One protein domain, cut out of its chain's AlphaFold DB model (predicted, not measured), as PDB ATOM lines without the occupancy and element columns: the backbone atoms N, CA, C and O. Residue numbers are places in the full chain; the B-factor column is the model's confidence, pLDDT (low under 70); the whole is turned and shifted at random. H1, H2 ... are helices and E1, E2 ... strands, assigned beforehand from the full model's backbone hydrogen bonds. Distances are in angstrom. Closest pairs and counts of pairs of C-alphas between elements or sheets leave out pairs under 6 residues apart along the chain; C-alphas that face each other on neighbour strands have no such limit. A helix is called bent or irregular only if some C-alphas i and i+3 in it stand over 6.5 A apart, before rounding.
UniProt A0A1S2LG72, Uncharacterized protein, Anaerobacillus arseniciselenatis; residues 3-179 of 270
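AT A GLANCE: This is residues 3 to 179 of the 270 residues of an uncharacterized protein of Anaerobacillus arseniciselenatis (UniProt A0A1S2LG72). Two lobes sit along one long axis: a small closed barrel, E1 E2 E3 E5 E4, whose sheet goes on through E7 and E6 and curls round H1, and a three-stranded sheet, E8 E11 E9, with H3 over one face, H4 packed on H3, and H6 at the far end. E9 runs on into E10, which pairs with E2 of the barrel. The printed part has 177 residues with six named helices and eleven named strands, E1 E2 E3 H1 E4 E5 E6 E7 H2 E8 H3 H4 E9 E10 H5 E11 H6. The class is mixed, helices and strands; the barrel is mixed, the small sheet antiparallel. The whole is compact, radius of gyration of the C-alphas 17.4 A, with spans of 59 by 34 by 31 A.

HOW THE PARTS SIT: Start with E1, residues 3 to 6, E2, 11 to 22, and E3, 25 to 33: a meander, each strand the antiparallel neighbour of the one before, with N 5 and O 12 at 2.9 A and N 20 and O 28 at 2.8 A, within hydrogen-bond range. E2 bends by 94 degrees at residue 17. E5, 56 to 60, is parallel to E3 (N 26 and O 59, 2.8 A). E4, 51 to 53, is antiparallel to E5 (N 53 and O 56, 2.9 A) and E1 (N 52 and O 4, 2.8 A). E7, 77 to 84, is antiparallel to E3 (N 31 and O 80, 2.9 A) and forms a hairpin with E6, 65 to 72 (N 68 and O 81, 2.8 A). H1, 35 to 46, is on this sheet outside the barrel, its height 5.7 A; its closest C-alphas to E7 are Pro 35 and Ala 78, 5.0 A. E10, 147 to 150, is antiparallel to E2 (N 19 and O 149, 2.8 A). H5, 152 to 157, is on the barrel, closest C-alphas His 17 and Phe 154, 5.7 A. In the other sheet, E11, 162 to 167, is antiparallel to E8, 103 to 108 (N 106 and O 164, 2.9 A), and E9, 143 to 145 (N 144 and O 165, 2.9 A). H3, 113 to 125, is on one face, making two layers, height 9.4 A. H4, 129 to 138, touches H3 at a steep tilt of 61 degrees, opposite ways, closest C-alphas Lys 114 and Ser 136, 5.0 A. E8, H3 H4, E9 make a split strand-helix-strand unit, E11 between the strands, with a right-handed crossover. H6, 170 to 179, is close but not clearly touching H4, C-alphas Leu 138 and Ile 176 at 7.5 A. H2, 89 to 93, only grazes the sheet. Every O i to N i+4 pair is within range in H1, H2, H3 and H6; H4 has 2 of 6, and 4 of 7 O i to N i+3, H5 0 of 2, and 2 of 3.

IN THESE COORDINATES: Find C-alpha 3 at (122.180, 140.465, 134.896), where E1 begins. E2 is 24.9 A long, E7 23.7 A, E6 23.0 A, E3 22.1 A, H3 17.7 A. H4 and H5 are irregular: C-alphas 130 and 133 are 8.0 A apart, 153 and 156 7.8 A. H6 ends at C-alpha 179, (102.258, 147.169, 175.729).

THE WHOLE: The C-alphas of Glu 9 and Asp 179, the two farthest apart, are 59.4 A apart. The printed part has no cut and no long link. Mean pLDDT of the printed part is 90.5; residues 95 to 100 are under 70.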
ATOM      1  N   ILE A   3     121.239 139.812 133.992       95.06
ATOM      2  CA  ILE A   3     122.180 140.465 134.896       95.06
ATOM      3  C   ILE A   3     123.583 140.344 134.314       95.06
ATOM      4  O   ILE A   3     124.044 139.249 133.987       95.06
ATOM      5  N   ASN A   4     124.245 141.490 134.178       94.88
ATOM      6  CA  ASN A   4     125.486 141.607 133.434       94.88
ATOM      7  C   ASN A   4     126.545 142.336 134.260       94.88
ATOM      8  O   ASN A   4     126.273 143.365 134.885       94.88
ATOM      9  N   LEU A   5     127.776 141.836 134.203       93.44
ATOM     10  CA  LEU A   5     128.959 142.488 134.751       93.44
ATOM     11  C   LEU A   5     129.920 142.807 133.606       93.44
ATOM     12  O   LEU A   5     130.403 141.907 132.912       93.44
ATOM     13  N   GLN A   6     130.211 144.093 133.431       88.25
ATOM     14  CA  GLN A   6     131.158 144.572 132.431       88.25
ATOM     15  C   GLN A   6     132.541 144.744 133.068       88.25
ATOM     16  O   GLN A   6     132.717 145.512 134.011       88.25
ATOM     17  N   SER A   7     133.524 144.018 132.543       79.50
ATOM     18  CA  SER A   7     134.950 144.217 132.807       79.50
ATOM     19  C   SER A   7     135.603 144.893 131.596       79.50
ATOM     20  O   SER A   7     135.030 144.913 130.508       79.50
ATOM     21  N   VAL A   8     136.818 145.418 131.768       75.44
ATOM     22  CA  VAL A   8     137.587 146.106 130.712       75.44
ATOM     23  C   VAL A   8     137.744 145.233 129.457       75.44
ATOM     24  O   VAL A   8     137.710 145.747 128.345       75.44
ATOM     25  N   GLU A   9     137.853 143.912 129.627       77.62
ATOM     26  CA  GLU A   9     138.133 142.971 128.532       77.62
ATOM     27  C   GLU A   9     136.987 141.994 128.224       77.62
ATOM     28  O   GLU A   9     137.017 141.310 127.201       77.62
ATOM     29  N   ARG A  10     135.997 141.856 129.117       84.62
ATOM     30  CA  ARG A  10     134.969 140.802 129.032       84.62
ATOM     31  C   ARG A  10     133.631 141.263 129.589       84.62
ATOM     32  O   ARG A  10     133.583 141.941 130.612       84.62
ATOM     33  N   ASN A  11     132.556 140.800 128.959       90.69
ATOM     34  CA  ASN A  11     131.196 140.921 129.473       90.69
ATOM     35  C   ASN A  11     130.730 139.551 129.958       90.69
ATOM     36  O   ASN A  11     130.761 138.583 129.197       90.69
ATOM     37  N   PHE A  12     130.313 139.477 131.217       94.44
ATOM     38  CA  PHE A  12     129.723 138.278 131.801       94.44
ATOM     39  C   PHE A  12     128.223 138.490 131.932       94.44
ATOM     40  O   PHE A  12     127.806 139.449 132.579       94.44
ATOM     41  N   ASN A  13     127.435 137.596 131.338       94.88
ATOM     42  CA  ASN A  13     125.979 137.695 131.305       94.88
ATOM     43  C   ASN A  13     125.358 136.421 131.884       94.88
ATOM     44  O   ASN A  13     125.794 135.312 131.560       94.88
ATOM     45  N   ALA A  14     124.320 136.582 132.699       95.44
ATOM     46  CA  ALA A  14     123.496 135.492 133.207       95.44
ATOM     47  C   ALA A  14     122.010 135.864 133.123       95.44
ATOM     48  O   ALA A  14     121.634 137.040 133.124       95.44
ATOM     49  N   LYS A  15     121.143 134.854 133.057       96.12
ATOM     50  CA  LYS A  15     119.694 135.053 133.133       96.12
ATOM     51  C   LYS A  15     119.313 135.310 134.584       96.12
ATOM     52  O   LYS A  15     119.629 134.514 135.463       96.12
ATOM     53  N   LEU A  16     118.640 136.427 134.838       96.25
ATOM     54  CA  LEU A  16     118.150 136.762 136.174       96.25
ATOM     55  C   LEU A  16     116.888 135.939 136.471       96.25
ATOM     56  O   LEU A  16     116.033 135.836 135.592       96.25
ATOM     57  N   HIS A  17     116.745 135.403 137.684       95.19
ATOM     58  CA  HIS A  17     115.440 134.988 138.214       95.19
ATOM     59  C   HIS A  17     114.765 136.189 138.872       95.19
ATOM     60  O   HIS A  17     113.695 136.614 138.440       95.19
ATOM     61  N   PHE A  18     115.434 136.772 139.870       96.12
ATOM     62  CA  PHE A  18     115.007 137.988 140.551       96.12
ATOM     63  C   PHE A  18     116.190 138.735 141.179       96.12
ATOM     64  O   PHE A  18     117.236 138.141 141.459       96.12
ATOM     65  N   ALA A  19     115.998 140.021 141.455       96.62
ATOM     66  CA  ALA A  19     116.829 140.823 142.341       96.62
ATOM     67  C   ALA A  19     115.945 141.595 143.326       96.62
ATOM     68  O   ALA A  19     114.903 142.116 142.947       96.62
ATOM     69  N   VAL A  20     116.368 141.662 144.583       96.88
ATOM     70  CA  VAL A  20     115.786 142.511 145.624       96.88
ATOM     71  C   VAL A  20     116.702 143.713 145.787       96.88
ATOM     72  O   VAL A  20     117.906 143.535 146.006       96.88
ATOM     73  N   VAL A  21     116.146 144.918 145.677       96.44
ATOM     74  CA  VAL A  21     116.914 146.164 145.708       96.44
ATOM     75  C   VAL A  21     116.329 147.177 146.694       96.44
ATOM     76  O   VAL A  21     115.120 147.263 146.902       96.44
ATOM     77  N   GLU A  22     117.220 147.959 147.296       94.56
ATOM     78  CA  GLU A  22     116.911 149.131 148.112       94.56
ATOM     79  C   GLU A  22     117.470 150.361 147.377       94.56
ATOM     80  O   GLU A  22     118.667 150.653 147.403       94.56
ATOM     81  N   GLY A  23     116.621 151.046 146.606       92.62
ATOM     82  CA  GLY A  23     117.060 152.127 145.721       92.62
ATOM     83  C   GLY A  23     117.994 151.627 144.610       92.62
ATOM     84  O   GLY A  23     117.554 150.982 143.666       92.62
ATOM     85  N   LYS A  24     119.293 151.951 144.691       92.69
ATOM     86  CA  LYS A  24     120.323 151.487 143.731       92.69
ATOM     87  C   LYS A  24     121.247 150.409 144.303       92.69
ATOM     88  O   LYS A  24     122.265 150.089 143.685       92.69
ATOM     89  N   GLU A  25     120.899 149.859 145.458       94.75
ATOM     90  CA  GLU A  25     121.682 148.831 146.132       94.75
ATOM     91  C   GLU A  25     121.009 147.464 146.000       94.75
ATOM     92  O   GLU A  25     119.819 147.314 146.264       94.75
ATOM     93  N   ILE A  26     121.769 146.452 145.592       95.62
ATOM     94  CA  ILE A  26     121.335 145.057 145.589       95.62
ATOM     95  C   ILE A  26     121.394 144.544 147.014       95.62
ATOM     96  O   ILE A  26     122.461 144.554 147.622       95.62
ATOM     97  N   ILE A  27     120.270 144.029 147.502       95.94
ATOM     98  CA  ILE A  27     120.177 143.286 148.761       95.94
ATOM     99  C   ILE A  27     120.312 141.792 148.492       95.94
ATOM    100  O   ILE A  27     121.025 141.093 149.207       95.94
ATOM    101  N   ALA A  28     119.673 141.294 147.434       96.44
ATOM    102  CA  ALA A  28     119.834 139.921 146.981       96.44
ATOM    103  C   ALA A  28     119.650 139.813 145.469       96.44
ATOM    104  O   ALA A  28     118.904 140.578 144.869       96.44
ATOM    105  N   ALA A  29     120.298 138.840 144.842       96.56
ATOM    106  CA  ALA A  29     120.079 138.504 143.445       96.56
ATOM    107  C   ALA A  29     120.224 136.999 143.231       96.56
ATOM    108  O   ALA A  29     121.136 136.372 143.767       96.56
ATOM    109  N   SER A  30     119.328 136.435 142.425       96.12
ATOM    110  CA  SER A  30     119.333 135.038 142.000       96.12
ATOM    111  C   SER A  30     119.356 134.974 140.479       96.12
ATOM    112  O   SER A  30     118.571 135.646 139.807       96.12
ATOM    113  N   TYR A  31     120.260 134.174 139.926       95.94
ATOM    114  CA  TYR A  31     120.508 134.082 138.490       95.94
ATOM    115  C   TYR A  31     121.034 132.704 138.089       95.94
ATOM    116  O   TYR A  31     121.475 131.908 138.917       95.94
ATOM    117  N   VAL A  32     120.970 132.412 136.793       95.38
ATOM    118  CA  VAL A  32     121.436 131.167 136.185       95.38
ATOM    119  C   VAL A  32     122.204 131.455 134.901       95.38
ATOM    120  O   VAL A  32     121.845 132.333 134.114       95.38
ATOM    121  N   GLY A  33     123.276 130.709 134.673       94.31
ATOM    122  CA  GLY A  33     124.091 130.857 133.477       94.31
ATOM    123  C   GLY A  33     125.238 129.863 133.434       94.31
ATOM    124  O   GLY A  33     125.259 128.878 134.170       94.31
ATOM    125  N   VAL A  34     126.198 130.142 132.559       94.25
ATOM    126  CA  VAL A  34     127.451 129.389 132.474       94.25
ATOM    127  C   VAL A  34     128.264 129.628 133.764       94.25
ATOM    128  O   VAL A  34     128.324 130.780 134.210       94.25
ATOM    129  N   PRO A  35     128.893 128.602 134.375       94.06
ATOM    130  CA  PRO A  35     129.546 128.714 135.685       94.06
ATOM    131  C   PRO A  35     130.520 129.887 135.831       94.06
ATOM    132  O   PRO A  35     130.533 130.560 136.865       94.06
ATOM    133  N   GLU A  36     131.313 130.174 134.801       93.19
ATOM    134  CA  GLU A  36     132.266 131.283 134.790       93.19
ATOM    135  C   GLU A  36     131.558 132.639 134.883       93.19
ATOM    136  O   GLU A  36     132.011 133.517 135.618       93.19
ATOM    137  N   ALA A  37     130.434 132.807 134.182       93.88
ATOM    138  CA  ALA A  37     129.639 134.030 134.235       93.88
ATOM    139  C   ALA A  37     128.964 134.193 135.601       93.88
ATOM    140  O   ALA A  37     129.053 135.263 136.203       93.88
ATOM    141  N   THR A  38     128.367 133.122 136.129       94.88
ATOM    142  CA  THR A  38     127.746 133.097 137.460       94.88
ATOM    143  C   THR A  38     128.765 133.451 138.547       94.88
ATOM    144  O   THR A  38     128.506 134.310 139.394       94.88
ATOM    145  N   THR A  39     129.966 132.868 138.483       94.38
ATOM    146  CA  THR A  39     131.064 133.157 139.417       94.38
ATOM    147  C   THR A  39     131.529 134.607 139.297       94.38
ATOM    148  O   THR A  39     131.678 135.288 140.312       94.38
ATOM    149  N   ALA A  40     131.733 135.099 138.070       94.12
ATOM    150  CA  ALA A  40     132.204 136.458 137.825       94.12
ATOM    151  C   ALA A  40     131.205 137.512 138.316       94.12
ATOM    152  O   ALA A  40     131.618 138.456 138.984       94.12
ATOM    153  N   ILE A  41     129.909 137.334 138.043       95.31
ATOM    154  CA  ILE A  41     128.842 138.226 138.519       95.31
ATOM    155  C   ILE A  41     128.782 138.212 140.048       95.31
ATOM    156  O   ILE A  41     128.778 139.276 140.662       95.31
ATOM    157  N   THR A  42     128.829 137.029 140.669       95.06
ATOM    158  CA  THR A  42     128.842 136.891 142.136       95.06
ATOM    159  C   THR A  42     130.026 137.630 142.759       95.06
ATOM    160  O   THR A  42     129.850 138.401 143.699       95.06
ATOM    161  N   ALA A  43     131.233 137.422 142.225       92.88
ATOM    162  CA  ALA A  43     132.434 138.111 142.686       92.88
ATOM    163  C   ALA A  43     132.333 139.625 142.463       92.88
ATOM    164  O   ALA A  43     132.672 140.389 143.357       92.88
ATOM    165  N   GLY A  44     131.805 140.060 141.316       92.38
ATOM    166  CA  GLY A  44     131.588 141.473 141.016       92.38
ATOM    167  C   GLY A  44     130.682 142.161 142.026       92.38
ATOM    168  O   GLY A  44     131.048 143.214 142.540       92.38
ATOM    169  N   ILE A  45     129.556 141.536 142.375       93.81
ATOM    170  CA  ILE A  45     128.643 142.060 143.398       93.81
ATOM    171  C   ILE A  45     129.361 142.136 144.747       93.81
ATOM    172  O   ILE A  45     129.355 143.190 145.372       93.81
ATOM    173  N   ILE A  46     130.041 141.065 145.175       92.31
ATOM    174  CA  ILE A  46     130.766 141.036 146.457       92.31
ATOM    175  C   ILE A  46     131.888 142.085 146.501       92.31
ATOM    176  O   ILE A  46     132.086 142.711 147.535       92.31
ATOM    177  N   GLU A  47     132.589 142.334 145.403       91.19
ATOM    178  CA  GLU A  47     133.669 143.327 145.304       91.19
ATOM    179  C   GLU A  47     133.167 144.761 145.083       91.19
ATOM    180  O   GLU A  47     133.968 145.668 144.863       91.19
ATOM    181  N   ASN A  48     131.850 144.982 145.133       91.62
ATOM    182  CA  ASN A  48     131.223 146.280 144.893       91.62
ATOM    183  C   ASN A  48     131.508 146.872 143.508       91.62
ATOM    184  O   ASN A  48     131.665 148.082 143.335       91.62
ATOM    185  N   ARG A  49     131.559 146.005 142.495       92.50
ATOM    186  CA  ARG A  49     131.559 146.417 141.092       92.50
ATOM    187  C   ARG A  49     130.113 146.630 140.625       92.50
ATOM    188  O   ARG A  49     129.271 145.772 140.901       92.50
ATOM    189  N   PRO A  50     129.819 147.715 139.883       93.00
ATOM    190  CA  PRO A  50     128.479 147.955 139.366       93.00
ATOM    191  C   PRO A  50     128.026 146.816 138.454       93.00
ATOM    192  O   PRO A  50     128.709 146.473 137.484       93.00
ATOM    193  N   VAL A  51     126.852 146.265 138.735       94.19
ATOM    194  CA  VAL A  51     126.190 145.285 137.875       94.19
ATOM    195  C   VAL A  51     124.984 145.912 137.201       94.19
ATOM    196  O   VAL A  51     124.306 146.786 137.745       94.19
ATOM    197  N   ARG A  52     124.719 145.474 135.975       95.06
ATOM    198  CA  ARG A  52     123.596 145.949 135.180       95.06
ATOM    199  C   ARG A  52     122.472 144.926 135.215       95.06
ATOM    200  O   ARG A  52     122.697 143.773 134.864       95.06
ATOM    201  N   ILE A  53     121.270 145.366 135.567       94.06
ATOM    202  CA  ILE A  53     120.037 144.581 135.444       94.06
ATOM    203  C   ILE A  53     119.129 145.328 134.468       94.06
ATOM    204  O   ILE A  53     118.684 146.447 134.736       94.06
ATOM    205  N   GLY A  54     118.915 144.750 133.284       87.75
ATOM    206  CA  GLY A  54     118.273 145.466 132.176       87.75
ATOM    207  C   GLY A  54     119.048 146.734 131.791       87.75
ATOM    208  O   GLY A  54     120.197 146.654 131.358       87.75
ATOM    209  N   ASN A  55     118.429 147.908 131.958       87.88
ATOM    210  CA  ASN A  55     119.037 149.212 131.652       87.88
ATOM    211  C   ASN A  55     119.546 149.964 132.892       87.88
ATOM    212  O   ASN A  55     120.081 151.065 132.765       87.88
ATOM    213  N   LEU A  56     119.369 149.394 134.081       93.50
ATOM    214  CA  LEU A  56     119.701 150.036 135.346       93.50
ATOM    215  C   LEU A  56     121.018 149.484 135.895       93.50
ATOM    216  O   LEU A  56     121.345 148.311 135.709       93.50
ATOM    217  N   LEU A  57     121.780 150.357 136.550       94.62
ATOM    218  CA  LEU A  57     123.022 150.017 137.235       94.62
ATOM    219  C   LEU A  57     122.780 149.993 138.737       94.62
ATOM    220  O   LEU A  57     122.238 150.955 139.288       94.62
ATOM    221  N   PHE A  58     123.246 148.923 139.367       95.56
ATOM    222  CA  PHE A  58     123.157 148.716 140.800       95.56
ATOM    223  C   PHE A  58     124.530 148.383 141.377       95.56
ATOM    224  O   PHE A  58     125.355 147.740 140.725       95.56
ATOM    225  N   ASN A  59     124.752 148.808 142.614       93.75
ATOM    226  CA  ASN A  59     125.907 148.426 143.425       93.75
ATOM    227  C   ASN A  59     125.442 147.489 144.544       93.75
ATOM    228  O   ASN A  59     124.240 147.338 144.749       93.75
ATOM    229  N   ARG A  60     126.353 146.851 145.281       89.38
ATOM    230  CA  ARG A  60     125.951 146.182 146.532       89.38
ATOM    231  C   ARG A  60     125.761 147.221 147.635       89.38
ATOM    232  O   ARG A  60     126.353 148.297 147.569       89.38
ATOM    233  N   SER A  61     125.003 146.866 148.666       87.00
ATOM    234  CA  SER A  61     125.022 147.637 149.908       87.00
ATOM    235  C   SER A  61     126.365 147.483 150.644       87.00
ATOM    236  O   SER A  61     127.222 146.654 150.296       87.00
ATOM    237  N   MET A  62     126.570 148.308 151.671       83.25
ATOM    238  CA  MET A  62     127.803 148.312 152.467       83.25
ATOM    239  C   MET A  62     128.001 147.030 153.286       83.25
ATOM    240  O   MET A  62     129.146 146.630 153.509       83.25
ATOM    241  N   ASP A  63     126.913 146.374 153.688       87.19
ATOM    242  CA  ASP A  63     126.947 145.196 154.556       87.19
ATOM    243  C   ASP A  63     127.675 144.005 153.909       87.19
ATOM    244  O   ASP A  63     127.941 143.966 152.703       87.19
ATOM    245  N   ALA A  64     128.013 143.005 154.722       88.00
ATOM    246  CA  ALA A  64     128.610 141.776 154.219       88.00
ATOM    247  C   ALA A  64     127.615 140.993 153.346       88.00
ATOM    248  O   ALA A  64     126.405 141.052 153.533       88.00
ATOM    249  N   PHE A  65     128.134 140.223 152.391       91.69
ATOM    250  CA  PHE A  65     127.332 139.372 151.514       91.69
ATOM    251  C   PHE A  65     127.723 137.912 151.689       91.69
ATOM    252  O   PHE A  65     128.892 137.573 151.879       91.69
ATOM    253  N   ARG A  66     126.728 137.041 151.571       91.38
ATOM    254  CA  ARG A  66     126.886 135.597 151.438       91.38
ATOM    255  C   ARG A  66     126.527 135.193 150.012       91.38
ATOM    256  O   ARG A  66     125.831 135.908 149.291       91.38
ATOM    257  N   ARG A  67     127.030 134.032 149.599       92.94
ATOM    258  CA  ARG A  67     126.761 133.462 148.279       92.94
ATOM    259  C   ARG A  67     126.404 131.990 148.383       92.94
ATOM    260  O   ARG A  67     126.955 131.275 149.216       92.94
ATOM    261  N   LEU A  68     125.548 131.553 147.478       91.62
ATOM    262  CA  LEU A  68     125.242 130.162 147.195       91.62
ATOM    263  C   LEU A  68     125.473 129.946 145.705       91.62
ATOM    264  O   LEU A  68     124.994 130.720 144.879       91.62
ATOM    265  N   ASP A  69     126.219 128.904 145.366       88.69
ATOM    266  CA  ASP A  69     126.435 128.493 143.985       88.69
ATOM    267  C   ASP A  69     126.161 126.994 143.887       88.69
ATOM    268  O   ASP A  69     126.659 126.205 144.698       88.69
ATOM    269  N   ARG A  70     125.332 126.605 142.920       91.69
ATOM    270  CA  ARG A  70     125.001 125.210 142.651       91.69
ATOM    271  C   ARG A  70     125.069 124.928 141.159       91.69
ATOM    272  O   ARG A  70     124.275 125.444 140.373       91.69
ATOM    273  N   ARG A  71     125.955 124.007 140.788       90.94
ATOM    274  CA  ARG A  71     126.021 123.445 139.434       90.94
ATOM    275  C   ARG A  71     124.870 122.466 139.184       90.94
ATOM    276  O   ARG A  71     124.486 121.717 140.084       90.94
ATOM    277  N   ILE A  72     124.337 122.468 137.965       85.56
ATOM    278  CA  ILE A  72     123.241 121.602 137.509       85.56
ATOM    279  C   ILE A  72     123.777 120.570 136.518       85.56
ATOM    280  O   ILE A  72     124.579 120.896 135.641       85.56
ATOM    281  N   GLY A  73     123.274 119.336 136.605       78.44
ATOM    282  CA  GLY A  73     123.555 118.288 135.624       78.44
ATOM    283  C   GLY A  73     125.047 117.972 135.536       78.44
ATOM    284  O   GLY A  73     125.693 117.752 136.557       78.44
ATOM    285  N   MET A  74     125.592 117.981 134.317       81.00
ATOM    286  CA  MET A  74     127.019 117.740 134.058       81.00
ATOM    287  C   MET A  74     127.926 118.929 134.423       81.00
ATOM    288  O   MET A  74     129.144 118.831 134.305       81.00
ATOM    289  N   GLY A  75     127.354 120.037 134.905       82.06
ATOM    290  CA  GLY A  75     128.100 121.213 135.344       82.06
ATOM    291  C   GLY A  75     128.210 122.332 134.311       82.06
ATOM    292  O   GLY A  75     128.874 123.320 134.598       82.06
ATOM    293  N   ASP A  76     127.529 122.215 133.170       87.62
ATOM    294  CA  ASP A  76     127.518 123.233 132.107       87.62
ATOM    295  C   ASP A  76     126.685 124.478 132.468       87.62
ATOM    296  O   ASP A  76     126.791 125.524 131.826       87.62
ATOM    297  N   VAL A  77     125.851 124.374 133.508       91.75
ATOM    298  CA  VAL A  77     124.991 125.448 134.016       91.75
ATOM    299  C   VAL A  77     125.139 125.545 135.533       91.75
ATOM    300  O   VAL A  77     125.204 124.527 136.227       91.75
ATOM    301  N   ALA A  78     125.162 126.766 136.059       94.44
ATOM    302  CA  ALA A  78     125.209 127.054 137.487       94.44
ATOM    303  C   ALA A  78     124.138 128.073 137.894       94.44
ATOM    304  O   ALA A  78     123.972 129.107 137.239       94.44
ATOM    305  N   HIS A  79     123.455 127.791 139.005       93.94
ATOM    306  CA  HIS A  79     122.642 128.756 139.738       93.94
ATOM    307  C   HIS A  79     123.520 129.510 140.727       93.94
ATOM    308  O   HIS A  79     124.138 128.893 141.592       93.94
ATOM    309  N   GLY A  80     123.515 130.834 140.632       94.75
ATOM    310  CA  GLY A  80     124.121 131.718 141.614       94.75
ATOM    311  C   GLY A  80     123.044 132.457 142.387       94.75
ATOM    312  O   GLY A  80     122.080 132.956 141.807       94.75
ATOM    313  N   MET A  81     123.227 132.554 143.695       95.25
ATOM    314  CA  MET A  81     122.481 133.467 144.541       95.25
ATOM    315  C   MET A  81     123.458 134.215 145.435       95.25
ATOM    316  O   MET A  81     124.333 133.622 146.063       95.25
ATOM    317  N   VAL A  82     123.302 135.526 145.501       95.56
ATOM    318  CA  VAL A  82     124.069 136.407 146.375       95.56
ATOM    319  C   VAL A  82     123.080 137.202 147.204       95.56
ATOM    320  O   VAL A  82     122.045 137.623 146.692       95.56
ATOM    321  N   PHE A  83     123.350 137.359 148.491       95.31
ATOM    322  CA  PHE A  83     122.442 138.047 149.399       95.31
ATOM    323  C   PHE A  83     123.199 138.676 150.559       95.31
ATOM    324  O   PHE A  83     124.245 138.187 150.985       95.31
ATOM    325  N   ASN A  84     122.664 139.782 151.049       93.69
ATOM    326  CA  ASN A  84     123.173 140.506 152.195       93.69
ATOM    327  C   ASN A  84     123.119 139.612 153.444       93.69
ATOM    328  O   ASN A  84     122.128 138.928 153.680       93.69
ATOM    329  N   SER A  85     124.169 139.598 154.265       91.31
ATOM    330  CA  SER A  85     124.238 138.762 155.467       91.31
ATOM    331  C   SER A  85     123.097 139.039 156.444       91.31
ATOM    332  O   SER A  85     122.660 138.117 157.132       91.31
ATOM    333  N   LEU A  86     122.566 140.266 156.452       91.88
ATOM    334  CA  LEU A  86     121.422 140.676 157.266       91.88
ATOM    335  C   LEU A  86     120.095 140.002 156.858       91.88
ATOM    336  O   LEU A  86     119.071 140.257 157.487       91.88
ATOM    337  N   THR A  87     120.085 139.134 155.836       91.56
ATOM    338  CA  THR A  87     118.942 138.252 155.537       91.56
ATOM    339  C   THR A  87     118.915 136.978 156.384       91.56
ATOM    340  O   THR A  87     117.980 136.191 156.280       91.56
ATOM    341  N   THR A  88     119.966 136.711 157.163       89.19
ATOM    342  CA  THR A  88     120.103 135.499 157.989       89.19
ATOM    343  C   THR A  88     120.338 135.874 159.444       89.19
ATOM    344  O   THR A  88     121.090 136.813 159.697       89.19
ATOM    345  N   ILE A  89     119.772 135.121 160.391       86.69
ATOM    346  CA  ILE A  89     119.978 135.354 161.832       86.69
ATOM    347  C   ILE A  89     121.471 135.349 162.183       86.69
ATOM    348  O   ILE A  89     121.973 136.305 162.768       86.69
ATOM    349  N   ASP A  90     122.219 134.353 161.697       84.12
ATOM    350  CA  ASP A  90     123.675 134.305 161.872       84.12
ATOM    351  C   ASP A  90     124.377 135.565 161.362       84.12
ATOM    352  O   ASP A  90     125.356 136.023 161.939       84.12
ATOM    353  N   GLY A  91     123.954 136.095 160.215       83.12
ATOM    354  CA  GLY A  91     124.580 137.273 159.636       83.12
ATOM    355  C   GLY A  91     124.211 138.554 160.377       83.12
ATOM    356  O   GLY A  91     125.063 139.426 160.483       83.12
ATOM    357  N   ILE A  92     123.008 138.648 160.943       84.50
ATOM    358  CA  ILE A  92     122.587 139.766 161.800       84.50
ATOM    359  C   ILE A  92     123.433 139.806 163.076       84.50
ATOM    360  O   ILE A  92     123.958 140.865 163.418       84.50
ATOM    361  N   ASN A  93     123.636 138.649 163.713       78.69
ATOM    362  CA  ASN A  93     124.370 138.516 164.976       78.69
ATOM    363  C   ASN A  93     125.888 138.747 164.840       78.69
ATOM    364  O   ASN A  93     126.566 138.971 165.836       78.69
ATOM    365  N   ASN A  94     126.433 138.675 163.621       71.88
ATOM    366  CA  ASN A  94     127.873 138.781 163.358       71.88
ATOM    367  C   ASN A  94     128.343 140.190 162.942       71.88
ATOM    368  O   ASN A  94     129.545 140.393 162.785       71.88
ATOM    369  N   VAL A  95     127.434 141.140 162.686       63.91
ATOM    370  CA  VAL A  95     127.791 142.447 162.094       63.91
ATOM    371  C   VAL A  95     128.185 143.483 163.154       63.91
ATOM    372  O   VAL A  95     129.128 144.232 162.917       63.91
ATOM    373  N   ILE A  96     127.535 143.488 164.324       54.81
ATOM    374  CA  ILE A  96     127.836 144.272 165.543       54.81
ATOM    375  C   ILE A  96     127.262 143.454 166.722       54.81
ATOM    376  O   ILE A  96     126.366 142.648 166.471       54.81
ATOM    377  N   GLU A  97     127.770 143.602 167.956       54.09
ATOM    378  CA  GLU A  97     127.170 143.017 169.176       54.09
ATOM    379  C   GLU A  97     125.632 143.079 169.081       54.09
ATOM    380  O   GLU A  97     125.061 144.158 168.936       54.09
ATOM    381  N   GLY A  98     124.990 141.905 169.006       52.00
ATOM    382  CA  GLY A  98     123.706 141.691 168.316       52.00
ATOM    383  C   GLY A  98     122.490 142.490 168.803       52.00
ATOM    384  O   GLY A  98     121.450 142.443 168.146       52.00
ATOM    385  N   GLU A  99     122.617 143.240 169.896       52.31
ATOM    386  CA  GLU A  99     121.544 144.011 170.529       52.31
ATOM    387  C   GLU A  99     121.277 145.364 169.833       52.31
ATOM    388  O   GLU A  99     120.125 145.794 169.747       52.31
ATOM    389  N   ASP A 100     122.296 145.997 169.236       59.06
ATOM    390  CA  ASP A 100     122.169 147.331 168.613       59.06
ATOM    391  C   ASP A 100     121.844 147.299 167.111       59.06
ATOM    392  O   ASP A 100     121.542 148.328 166.492       59.06
ATOM    393  N   ASN A 101     121.902 146.123 166.479       72.44
ATOM    394  CA  ASN A 101     121.636 146.019 165.052       72.44
ATOM    395  C   ASN A 101     120.134 146.153 164.785       72.44
ATOM    396  O   ASN A 101     119.367 145.222 164.994       72.44
ATOM    397  N   LYS A 102     119.689 147.297 164.273       85.12
ATOM    398  CA  LYS A 102     118.262 147.508 163.988       85.12
ATOM    399  C   LYS A 102     117.815 146.875 162.672       85.12
ATOM    400  O   LYS A 102     116.643 146.559 162.516       85.12
ATOM    401  N   LYS A 103     118.730 146.669 161.723       89.75
ATOM    402  CA  LYS A 103     118.392 146.379 160.323       89.75
ATOM    403  C   LYS A 103     118.430 144.879 160.026       89.75
ATOM    404  O   LYS A 103     119.440 144.217 160.247       89.75
ATOM    405  N   SER A 104     117.361 144.360 159.434       93.00
ATOM    406  CA  SER A 104     117.336 143.039 158.800       93.00
ATOM    407  C   SER A 104     116.534 143.062 157.501       93.00
ATOM    408  O   SER A 104     115.740 143.971 157.249       93.00
ATOM    409  N   TYR A 105     116.760 142.070 156.642       95.12
ATOM    410  CA  TYR A 105     116.008 141.912 155.398       95.12
ATOM    411  C   TYR A 105     115.308 140.562 155.384       95.12
ATOM    412  O   TYR A 105     115.908 139.538 155.692       95.12
ATOM    413  N   ILE A 106     114.047 140.546 154.983       95.75
ATOM    414  CA  ILE A 106     113.234 139.335 154.944       95.75
ATOM    415  C   ILE A 106     112.791 139.145 153.502       95.75
ATOM    416  O   ILE A 106     112.167 140.031 152.921       95.75
ATOM    417  N   ILE A 107     113.139 138.001 152.913       95.44
ATOM    418  CA  ILE A 107     112.789 137.649 151.534       95.44
ATOM    419  C   ILE A 107     111.793 136.493 151.588       95.44
ATOM    420  O   ILE A 107     112.150 135.374 151.950       95.44
ATOM    421  N   SER A 108     110.548 136.771 151.213       94.75
ATOM    422  CA  SER A 108     109.447 135.815 151.206       94.75
ATOM    423  C   SER A 108     109.253 135.229 149.816       94.75
ATOM    424  O   SER A 108     108.656 135.849 148.932       94.75
ATOM    425  N   MET A 109     109.738 134.004 149.622       90.62
ATOM    426  CA  MET A 109     109.603 133.288 148.347       90.62
ATOM    427  C   MET A 109     108.147 132.887 148.053       90.62
ATOM    428  O   MET A 109     107.765 132.769 146.890       90.62
ATOM    429  N   SER A 110     107.337 132.681 149.100       89.62
ATOM    430  CA  SER A 110     105.904 132.358 149.018       89.62
ATOM    431  C   SER A 110     105.013 133.601 148.917       89.62
ATOM    432  O   SER A 110     103.836 133.489 148.574       89.62
ATOM    433  N   GLY A 111     105.557 134.778 149.237       89.94
ATOM    434  CA  GLY A 111     104.825 136.036 149.348       89.94
ATOM    435  C   GLY A 111     104.077 136.238 150.658       89.94
ATOM    436  O   GLY A 111     103.486 137.306 150.852       89.94
ATOM    437  N   ASN A 112     104.107 135.259 151.570       93.56
ATOM    438  CA  ASN A 112     103.507 135.385 152.892       93.56
ATOM    439  C   ASN A 112     104.412 136.179 153.847       93.56
ATOM    440  O   ASN A 112     104.917 135.664 154.841       93.56
ATOM    441  N   ILE A 113     104.578 137.473 153.557       94.25
ATOM    442  CA  ILE A 113     105.399 138.387 154.364       94.25
ATOM    443  C   ILE A 113     104.951 138.425 155.822       94.25
ATOM    444  O   ILE A 113     105.787 138.563 156.705       94.25
ATOM    445  N   LYS A 114     103.650 138.277 156.091       94.19
ATOM    446  CA  LYS A 114     103.138 138.277 157.463       94.19
ATOM    447  C   LYS A 114     103.735 137.134 158.272       94.19
ATOM    448  O   LYS A 114     104.278 137.360 159.346       94.19
ATOM    449  N   GLU A 115     103.665 135.928 157.726       94.75
ATOM    450  CA  GLU A 115     104.236 134.751 158.365       94.75
ATOM    451  C   GLU A 115     105.758 134.850 158.486       94.75
ATOM    452  O   GLU A 115     106.293 134.563 159.555       94.75
ATOM    453  N   ASP A 116     106.450 135.293 157.436       94.88
ATOM    454  CA  ASP A 116     107.913 135.376 157.446       94.88
ATOM    455  C   ASP A 116     108.433 136.450 158.412       94.88
ATOM    456  O   ASP A 116     109.434 136.223 159.089       94.88
ATOM    457  N   VAL A 117     107.731 137.580 158.555       94.88
ATOM    458  CA  VAL A 117     108.021 138.589 159.590       94.88
ATOM    459  C   VAL A 117     107.808 138.011 160.980       94.88
ATOM    460  O   VAL A 117     108.683 138.155 161.832       94.88
ATOM    461  N   SER A 118     106.688 137.328 161.217       95.19
ATOM    462  CA  SER A 118     106.418 136.708 162.515       95.19
ATOM    463  C   SER A 118     107.458 135.646 162.874       95.19
ATOM    464  O   SER A 118     107.971 135.648 163.989       95.19
ATOM    465  N   ASN A 119     107.818 134.770 161.931       94.56
ATOM    466  CA  ASN A 119     108.873 133.773 162.126       94.56
ATOM    467  C   ASN A 119     110.221 134.448 162.413       94.56
ATOM    468  O   ASN A 119     110.921 134.029 163.330       94.56
ATOM    469  N   HIS A 120     110.553 135.519 161.681       93.25
ATOM    470  CA  HIS A 120     111.787 136.270 161.886       93.25
ATOM    471  C   HIS A 120     111.897 136.818 163.310       93.25
ATOM    472  O   HIS A 120     112.929 136.634 163.944       93.25
ATOM    473  N   VAL A 121     110.855 137.471 163.833       92.75
ATOM    474  CA  VAL A 121     110.911 138.069 165.179       92.75
ATOM    475  C   VAL A 121     110.867 137.024 166.292       92.75
ATOM    476  O   VAL A 121     111.516 137.213 167.316       92.75
ATOM    477  N   ILE A 122     110.176 135.899 166.078       92.38
ATOM    478  CA  ILE A 122     110.201 134.746 166.991       92.38
ATOM    479  C   ILE A 122     111.616 134.172 167.077       92.38
ATOM    480  O   ILE A 122     112.142 134.000 168.171       92.38
ATOM    481  N   GLU A 123     112.244 133.896 165.934       90.81
ATOM    482  CA  GLU A 123     113.578 133.291 165.891       90.81
ATOM    483  C   GLU A 123     114.656 134.256 166.396       90.81
ATOM    484  O   GLU A 123     115.565 133.853 167.117       90.81
ATOM    485  N   ARG A 124     114.543 135.537 166.038       88.19
ATOM    486  CA  ARG A 124     115.543 136.554 166.359       88.19
ATOM    487  C   ARG A 124     115.503 137.006 167.817       88.19
ATOM    488  O   ARG A 124     116.563 137.197 168.396       88.19
ATOM    489  N   PHE A 125     114.310 137.205 168.377       89.19
ATOM    490  CA  PHE A 125     114.121 137.802 169.708       89.19
ATOM    491  C   PHE A 125     113.498 136.833 170.725       89.19
ATOM    492  O   PHE A 125     113.170 137.225 171.838       89.19
ATOM    493  N   GLY A 126     113.288 135.565 170.354       88.00
ATOM    494  CA  GLY A 126     112.750 134.548 171.262       88.00
ATOM    495  C   GLY A 126     111.289 134.771 171.664       88.00
ATOM    496  O   GLY A 126     110.889 134.372 172.758       88.00
ATOM    497  N   LEU A 127     110.490 135.422 170.813       90.00
ATOM    498  CA  LEU A 127     109.097 135.721 171.140       90.00
ATOM    499  C   LEU A 127     108.218 134.449 171.173       90.00
ATOM    500  O   LEU A 127     108.444 133.530 170.382       90.00
ATOM    501  N   PRO A 128     107.171 134.393 172.020       88.38
ATOM    502  CA  PRO A 128     106.258 133.248 172.096       88.38
ATOM    503  C   PRO A 128     105.576 132.921 170.757       88.38
ATOM    504  O   PRO A 128     105.027 133.807 170.096       88.38
ATOM    505  N   ILE A 129     105.565 131.646 170.357       89.50
ATOM    506  CA  ILE A 129     104.987 131.197 169.075       89.50
ATOM    507  C   ILE A 129     103.458 131.327 169.033       89.50
ATOM    508  O   ILE A 129     102.859 131.432 167.964       89.50
ATOM    509  N   GLU A 130     102.816 131.366 170.195       88.62
ATOM    510  CA  GLU A 130     101.369 131.454 170.371       88.62
ATOM    511  C   GLU A 130     100.783 132.742 169.777       88.62
ATOM    512  O   GLU A 130      99.605 132.771 169.419       88.62
ATOM    513  N   PHE A 131     101.603 133.789 169.625       92.00
ATOM    514  CA  PHE A 131     101.205 135.071 169.033       92.00
ATOM    515  C   PHE A 131     101.703 135.268 167.592       92.00
ATOM    516  O   PHE A 131     101.702 136.391 167.075       92.00
ATOM    517  N   LYS A 132     102.130 134.188 166.920       92.94
ATOM    518  CA  LYS A 132     102.677 134.233 165.555       92.94
ATOM    519  C   LYS A 132     101.770 134.989 164.579       92.94
ATOM    520  O   LYS A 132     102.260 135.799 163.799       92.94
ATOM    521  N   GLU A 133     100.459 134.786 164.627       93.25
ATOM    522  CA  GLU A 133      99.525 135.431 163.690       93.25
ATOM    523  C   GLU A 133      99.362 136.945 163.940       93.25
ATOM    524  O   GLU A 133      98.965 137.696 163.047       93.25
ATOM    525  N   GLN A 134      99.697 137.416 165.142       93.62
ATOM    526  CA  GLN A 134      99.497 138.790 165.591       93.62
ATOM    527  C   GLN A 134     100.732 139.670 165.369       93.62
ATOM    528  O   GLN A 134     100.577 140.864 165.104       93.62
ATOM    529  N   TYR A 135     101.946 139.107 165.428       94.38
ATOM    530  CA  TYR A 135     103.185 139.898 165.362       94.38
ATOM    531  C   TYR A 135     103.295 140.755 164.104       94.38
ATOM    532  O   TYR A 135     103.610 141.937 164.210       94.38
ATOM    533  N   SER A 136     102.978 140.220 162.922       91.75
ATOM    534  CA  SER A 136     103.064 141.007 161.681       91.75
ATOM    535  C   SER A 136     102.173 142.255 161.676       91.75
ATOM    536  O   SER A 136     102.520 143.249 161.036       91.75
ATOM    537  N   GLY A 137     101.030 142.205 162.372       92.94
ATOM    538  CA  GLY A 137     100.112 143.331 162.517       92.94
ATOM    539  C   GLY A 137     100.598 144.328 163.563       92.94
ATOM    540  O   GLY A 137     100.589 145.529 163.306       92.94
ATOM    541  N   LEU A 138     101.075 143.831 164.709       93.69
ATOM    542  CA  LEU A 138     101.632 144.656 165.785       93.69
ATOM    543  C   LEU A 138     102.877 145.424 165.336       93.69
ATOM    544  O   LEU A 138     103.007 146.608 165.616       93.69
ATOM    545  N   LEU A 139     103.757 144.760 164.590       94.56
ATOM    546  CA  LEU A 139     105.038 145.298 164.131       94.56
ATOM    547  C   LEU A 139     104.950 145.878 162.711       94.56
ATOM    548  O   LEU A 139     105.973 146.106 162.072       94.56
ATOM    549  N   GLY A 140     103.737 146.120 162.202       91.25
ATOM    550  CA  GLY A 140     103.483 146.561 160.825       91.25
ATOM    551  C   GLY A 140     104.210 147.845 160.415       91.25
ATOM    552  O   GLY A 140     104.501 148.039 159.241       91.25
ATOM    553  N   PHE A 141     104.520 148.715 161.377       92.62
ATOM    554  CA  PHE A 141     105.241 149.971 161.154       92.62
ATOM    555  C   PHE A 141     106.769 149.824 161.210       92.62
ATOM    556  O   PHE A 141     107.483 150.781 160.921       92.62
ATOM    557  N   MET A 142     107.275 148.650 161.599       94.19
ATOM    558  CA  MET A 142     108.708 148.374 161.719       94.19
ATOM    559  C   MET A 142     109.300 147.776 160.445       94.19
ATOM    560  O   MET A 142     110.505 147.548 160.392       94.19
ATOM    561  N   TYR A 143     108.492 147.501 159.418       94.00
ATOM    562  CA  TYR A 143     109.000 146.996 158.149       94.00
ATOM    563  C   TYR A 143     108.445 147.736 156.934       94.00
ATOM    564  O   TYR A 143     107.302 148.182 156.906       94.00
ATOM    565  N   GLU A 144     109.286 147.843 155.910       95.25
ATOM    566  CA  GLU A 144     109.009 148.534 154.651       95.25
ATOM    567  C   GLU A 144     109.232 147.583 153.473       95.25
ATOM    568  O   GLU A 144     110.202 146.823 153.466       95.25
ATOM    569  N   ASP A 145     108.351 147.631 152.470       95.69
ATOM    570  CA  ASP A 145     108.495 146.843 151.242       95.69
ATOM    571  C   ASP A 145     109.739 147.272 150.444       95.69
ATOM    572  O   ASP A 145     110.002 148.458 150.239       95.69
ATOM    573  N   LEU A 146     110.487 146.281 149.962       96.75
ATOM    574  CA  LEU A 146     111.618 146.453 149.054       96.75
ATOM    575  C   LEU A 146     111.190 146.215 147.609       96.75
ATOM    576  O   LEU A 146     110.258 145.459 147.326       96.75
ATOM    577  N   GLU A 147     111.917 146.824 146.676       96.62
ATOM    578  CA  GLU A 147     111.664 146.617 145.256       96.62
ATOM    579  C   GLU A 147     112.188 145.242 144.820       96.62
ATOM    580  O   GLU A 147     113.340 144.875 145.069       96.62
ATOM    581  N   VAL A 148     111.329 144.479 144.142       96.19
ATOM    582  CA  VAL A 148     111.660 143.173 143.570       96.19
ATOM    583  C   VAL A 148     111.636 143.279 142.049       96.19
ATOM    584  O   VAL A 148     110.590 143.455 141.429       96.19
ATOM    585  N   ILE A 149     112.804 143.128 141.435       95.62
ATOM    586  CA  ILE A 149     112.976 143.067 139.986       95.62
ATOM    587  C   ILE A 149     112.973 141.598 139.581       95.62
ATOM    588  O   ILE A 149     113.972 140.902 139.752       95.62
ATOM    589  N   GLN A 150     111.863 141.111 139.032       94.50
ATOM    590  CA  GLN A 150     111.723 139.715 138.619       94.50
ATOM    591  C   GLN A 150     111.758 139.569 137.098       94.50
ATOM    592  O   GLN A 150     111.208 140.383 136.356       94.50
ATOM    593  N   ASN A 151     112.407 138.511 136.612       93.94
ATOM    594  CA  ASN A 151     112.388 138.186 135.194       93.94
ATOM    595  C   ASN A 151     111.042 137.540 134.818       93.94
ATOM    596  O   ASN A 151     110.711 136.497 135.386       93.94
ATOM    597  N   PRO A 152     110.311 138.080 133.819       91.50
ATOM    598  CA  PRO A 152     109.044 137.514 133.363       91.50
ATOM    599  C   PRO A 152     109.097 136.027 132.997       91.50
ATOM    600  O   PRO A 152     108.141 135.302 133.243       91.50
ATOM    601  N   GLU A 153     110.229 135.565 132.459       91.38
ATOM    602  CA  GLU A 153     110.447 134.165 132.055       91.38
ATOM    603  C   GLU A 153     110.467 133.185 133.243       91.38
ATOM    604  O   GLU A 153     110.317 131.986 133.045       91.38
ATOM    605  N   PHE A 154     110.657 133.683 134.469       90.06
ATOM    606  CA  PHE A 154     110.779 132.880 135.689       90.06
ATOM    607  C   PHE A 154     109.740 133.249 136.756       90.06
ATOM    608  O   PHE A 154     109.893 132.871 137.918       90.06
ATOM    609  N   MET A 155     108.680 133.976 136.388       86.44
ATOM    610  CA  MET A 155     107.613 134.330 137.334       86.44
ATOM    611  C   MET A 155     106.936 133.094 137.934       86.44
ATOM    612  O   MET A 155     106.594 133.108 139.109       86.44
ATOM    613  N   GLU A 156     106.820 132.002 137.176       88.75
ATOM    614  CA  GLU A 156     106.217 130.752 137.659       88.75
ATOM    615  C   GLU A 156     106.982 130.116 138.830       88.75
ATOM    616  O   GLU A 156     106.379 129.416 139.639       88.75
ATOM    617  N   LEU A 157     108.292 130.371 138.955       85.81
ATOM    618  CA  LEU A 157     109.091 129.824 140.055       85.81
ATOM    619  C   LEU A 157     108.753 130.494 141.390       85.81
ATOM    620  O   LEU A 157     108.712 129.819 142.417       85.81
ATOM    621  N   TYR A 158     108.517 131.809 141.373       87.56
ATOM    622  CA  TYR A 158     108.275 132.621 142.568       87.56
ATOM    623  C   TYR A 158     107.190 133.675 142.289       87.56
ATOM    624  O   TYR A 158     107.496 134.867 142.222       87.56
ATOM    625  N   PRO A 159     105.927 133.270 142.082       86.69
ATOM    626  CA  PRO A 159     104.879 134.153 141.556       86.69
ATOM    627  C   PRO A 159     104.488 135.283 142.511       86.69
ATOM    628  O   PRO A 159     103.983 136.315 142.079       86.69
ATOM    629  N   SER A 160     104.737 135.088 143.803       91.56
ATOM    630  CA  SER A 160     104.374 136.025 144.863       91.56
ATOM    631  C   SER A 160     105.601 136.561 145.596       91.56
ATOM    632  O   SER A 160     105.476 136.971 146.743       91.56
ATOM    633  N   LEU A 161     106.789 136.528 144.981       94.25
ATOM    634  CA  LEU A 161     108.025 136.950 145.638       94.25
ATOM    635  C   LEU A 161     107.891 138.369 146.201       94.25
ATOM    636  O   LEU A 161     107.606 139.322 145.478       94.25
ATOM    637  N   ARG A 162     108.144 138.508 147.500       95.75
ATOM    638  CA  ARG A 162     108.164 139.797 148.191       95.75
ATOM    639  C   ARG A 162     109.392 139.890 149.073       95.75
ATOM    640  O   ARG A 162     109.923 138.876 149.519       95.75
ATOM    641  N   ALA A 163     109.822 141.107 149.355       96.88
ATOM    642  CA  ALA A 163     110.881 141.346 150.314       96.88
ATOM    643  C   ALA A 163     110.585 142.608 151.115       96.88
ATOM    644  O   ALA A 163     109.994 143.547 150.587       96.88
ATOM    645  N   VAL A 164     111.000 142.620 152.376       96.88
ATOM    646  CA  VAL A 164     110.869 143.774 153.267       96.88
ATOM    647  C   VAL A 164     112.177 144.027 154.004       96.88
ATOM    648  O   VAL A 164     112.939 143.100 154.288       96.88
ATOM    649  N   ARG A 165     112.428 145.288 154.343       95.69
ATOM    650  CA  ARG A 165     113.419 145.675 155.347       95.69
ATOM    651  C   ARG A 165     112.705 145.802 156.679       95.69
ATOM    652  O   ARG A 165     111.795 146.614 156.785       95.69
ATOM    653  N   PHE A 166     113.149 145.061 157.683       95.00
ATOM    654  CA  PHE A 166     112.711 145.222 159.063       95.00
ATOM    655  C   PHE A 166     113.717 146.097 159.825       95.00
ATOM    656  O   PHE A 166     114.932 145.968 159.648       95.00
ATOM    657  N   ASN A 167     113.205 147.018 160.634       93.06
ATOM    658  CA  ASN A 167     113.969 147.991 161.400       93.06
ATOM    659  C   ASN A 167     113.487 148.006 162.859       93.06
ATOM    660  O   ASN A 167     112.486 148.645 163.174       93.06
ATOM    661  N   GLY A 168     114.197 147.293 163.732       90.31
ATOM    662  CA  GLY A 168     113.879 147.170 165.153       90.31
ATOM    663  C   GLY A 168     114.975 146.475 165.950       90.31
ATOM    664  O   GLY A 168     115.544 145.487 165.477       90.31
ATOM    665  N   THR A 169     115.261 146.987 167.148       89.94
ATOM    666  CA  THR A 169     116.041 146.256 168.162       89.94
ATOM    667  C   THR A 169     115.159 145.271 168.924       89.94
ATOM    668  O   THR A 169     113.931 145.307 168.830       89.94
ATOM    669  N   GLU A 170     115.793 144.419 169.725       88.81
ATOM    670  CA  GLU A 170     115.086 143.581 170.693       88.81
ATOM    671  C   GLU A 170     114.276 144.428 171.679       88.81
ATOM    672  O   GLU A 170     113.097 144.158 171.889       88.81
ATOM    673  N   GLN A 171     114.872 145.500 172.209       90.31
ATOM    674  CA  GLN A 171     114.192 146.404 173.133       90.31
ATOM    675  C   GLN A 171     112.938 147.031 172.505       90.31
ATOM    676  O   GLN A 171     111.870 146.966 173.108       90.31
ATOM    677  N   ASP A 172     113.051 147.566 171.280       92.31
ATOM    678  CA  ASP A 172     111.927 148.191 170.570       92.31
ATOM    679  C   ASP A 172     110.757 147.191 170.428       92.31
ATOM    680  O   ASP A 172     109.591 147.528 170.633       92.31
ATOM    681  N   VAL A 173     111.066 145.930 170.100       92.75
ATOM    682  CA  VAL A 173     110.068 144.868 169.904       92.75
ATOM    683  C   VAL A 173     109.451 144.403 171.222       92.75
ATOM    684  O   VAL A 173     108.232 144.227 171.291       92.75
ATOM    685  N   LEU A 174     110.258 144.206 172.268       92.06
ATOM    686  CA  LEU A 174     109.773 143.770 173.579       92.06
ATOM    687  C   LEU A 174     108.847 144.809 174.213       92.06
ATOM    688  O   LEU A 174     107.807 144.423 174.744       92.06
ATOM    689  N   GLU A 175     109.159 146.102 174.089       93.81
ATOM    690  CA  GLU A 175     108.293 147.188 174.569       93.81
ATOM    691  C   GLU A 175     106.911 147.140 173.893       93.81
ATOM    692  O   GLU A 175     105.881 147.190 174.567       93.81
ATOM    693  N   ILE A 176     106.861 146.933 172.571       94.19
ATOM    694  CA  ILE A 176     105.595 146.809 171.826       94.19
ATOM    695  C   ILE A 176     104.797 145.581 172.277       94.19
ATOM    696  O   ILE A 176     103.575 145.652 172.424       94.19
ATOM    697  N   VAL A 177     105.464 144.442 172.478       93.12
ATOM    698  CA  VAL A 177     104.812 143.205 172.933       93.12
ATOM    699  C   VAL A 177     104.280 143.366 174.357       93.12
ATOM    700  O   VAL A 177     103.151 142.956 174.637       93.12
ATOM    701  N   GLU A 178     105.045 144.000 175.243       91.75
ATOM    702  CA  GLU A 178     104.637 144.287 176.615       91.75
ATOM    703  C   GLU A 178     103.406 145.203 176.647       91.75
ATOM    704  O   GLU A 178     102.421 144.903 177.329       91.75
ATOM    705  N   ASP A 179     103.406 146.274 175.856       92.50
ATOM    706  CA  ASP A 179     102.258 147.169 175.729       92.50
ATOM    707  C   ASP A 179     101.046 146.466 175.107       92.50
ATOM    708  O   ASP A 179      99.905 146.698 175.519       92.50
TER     709      ASP A 179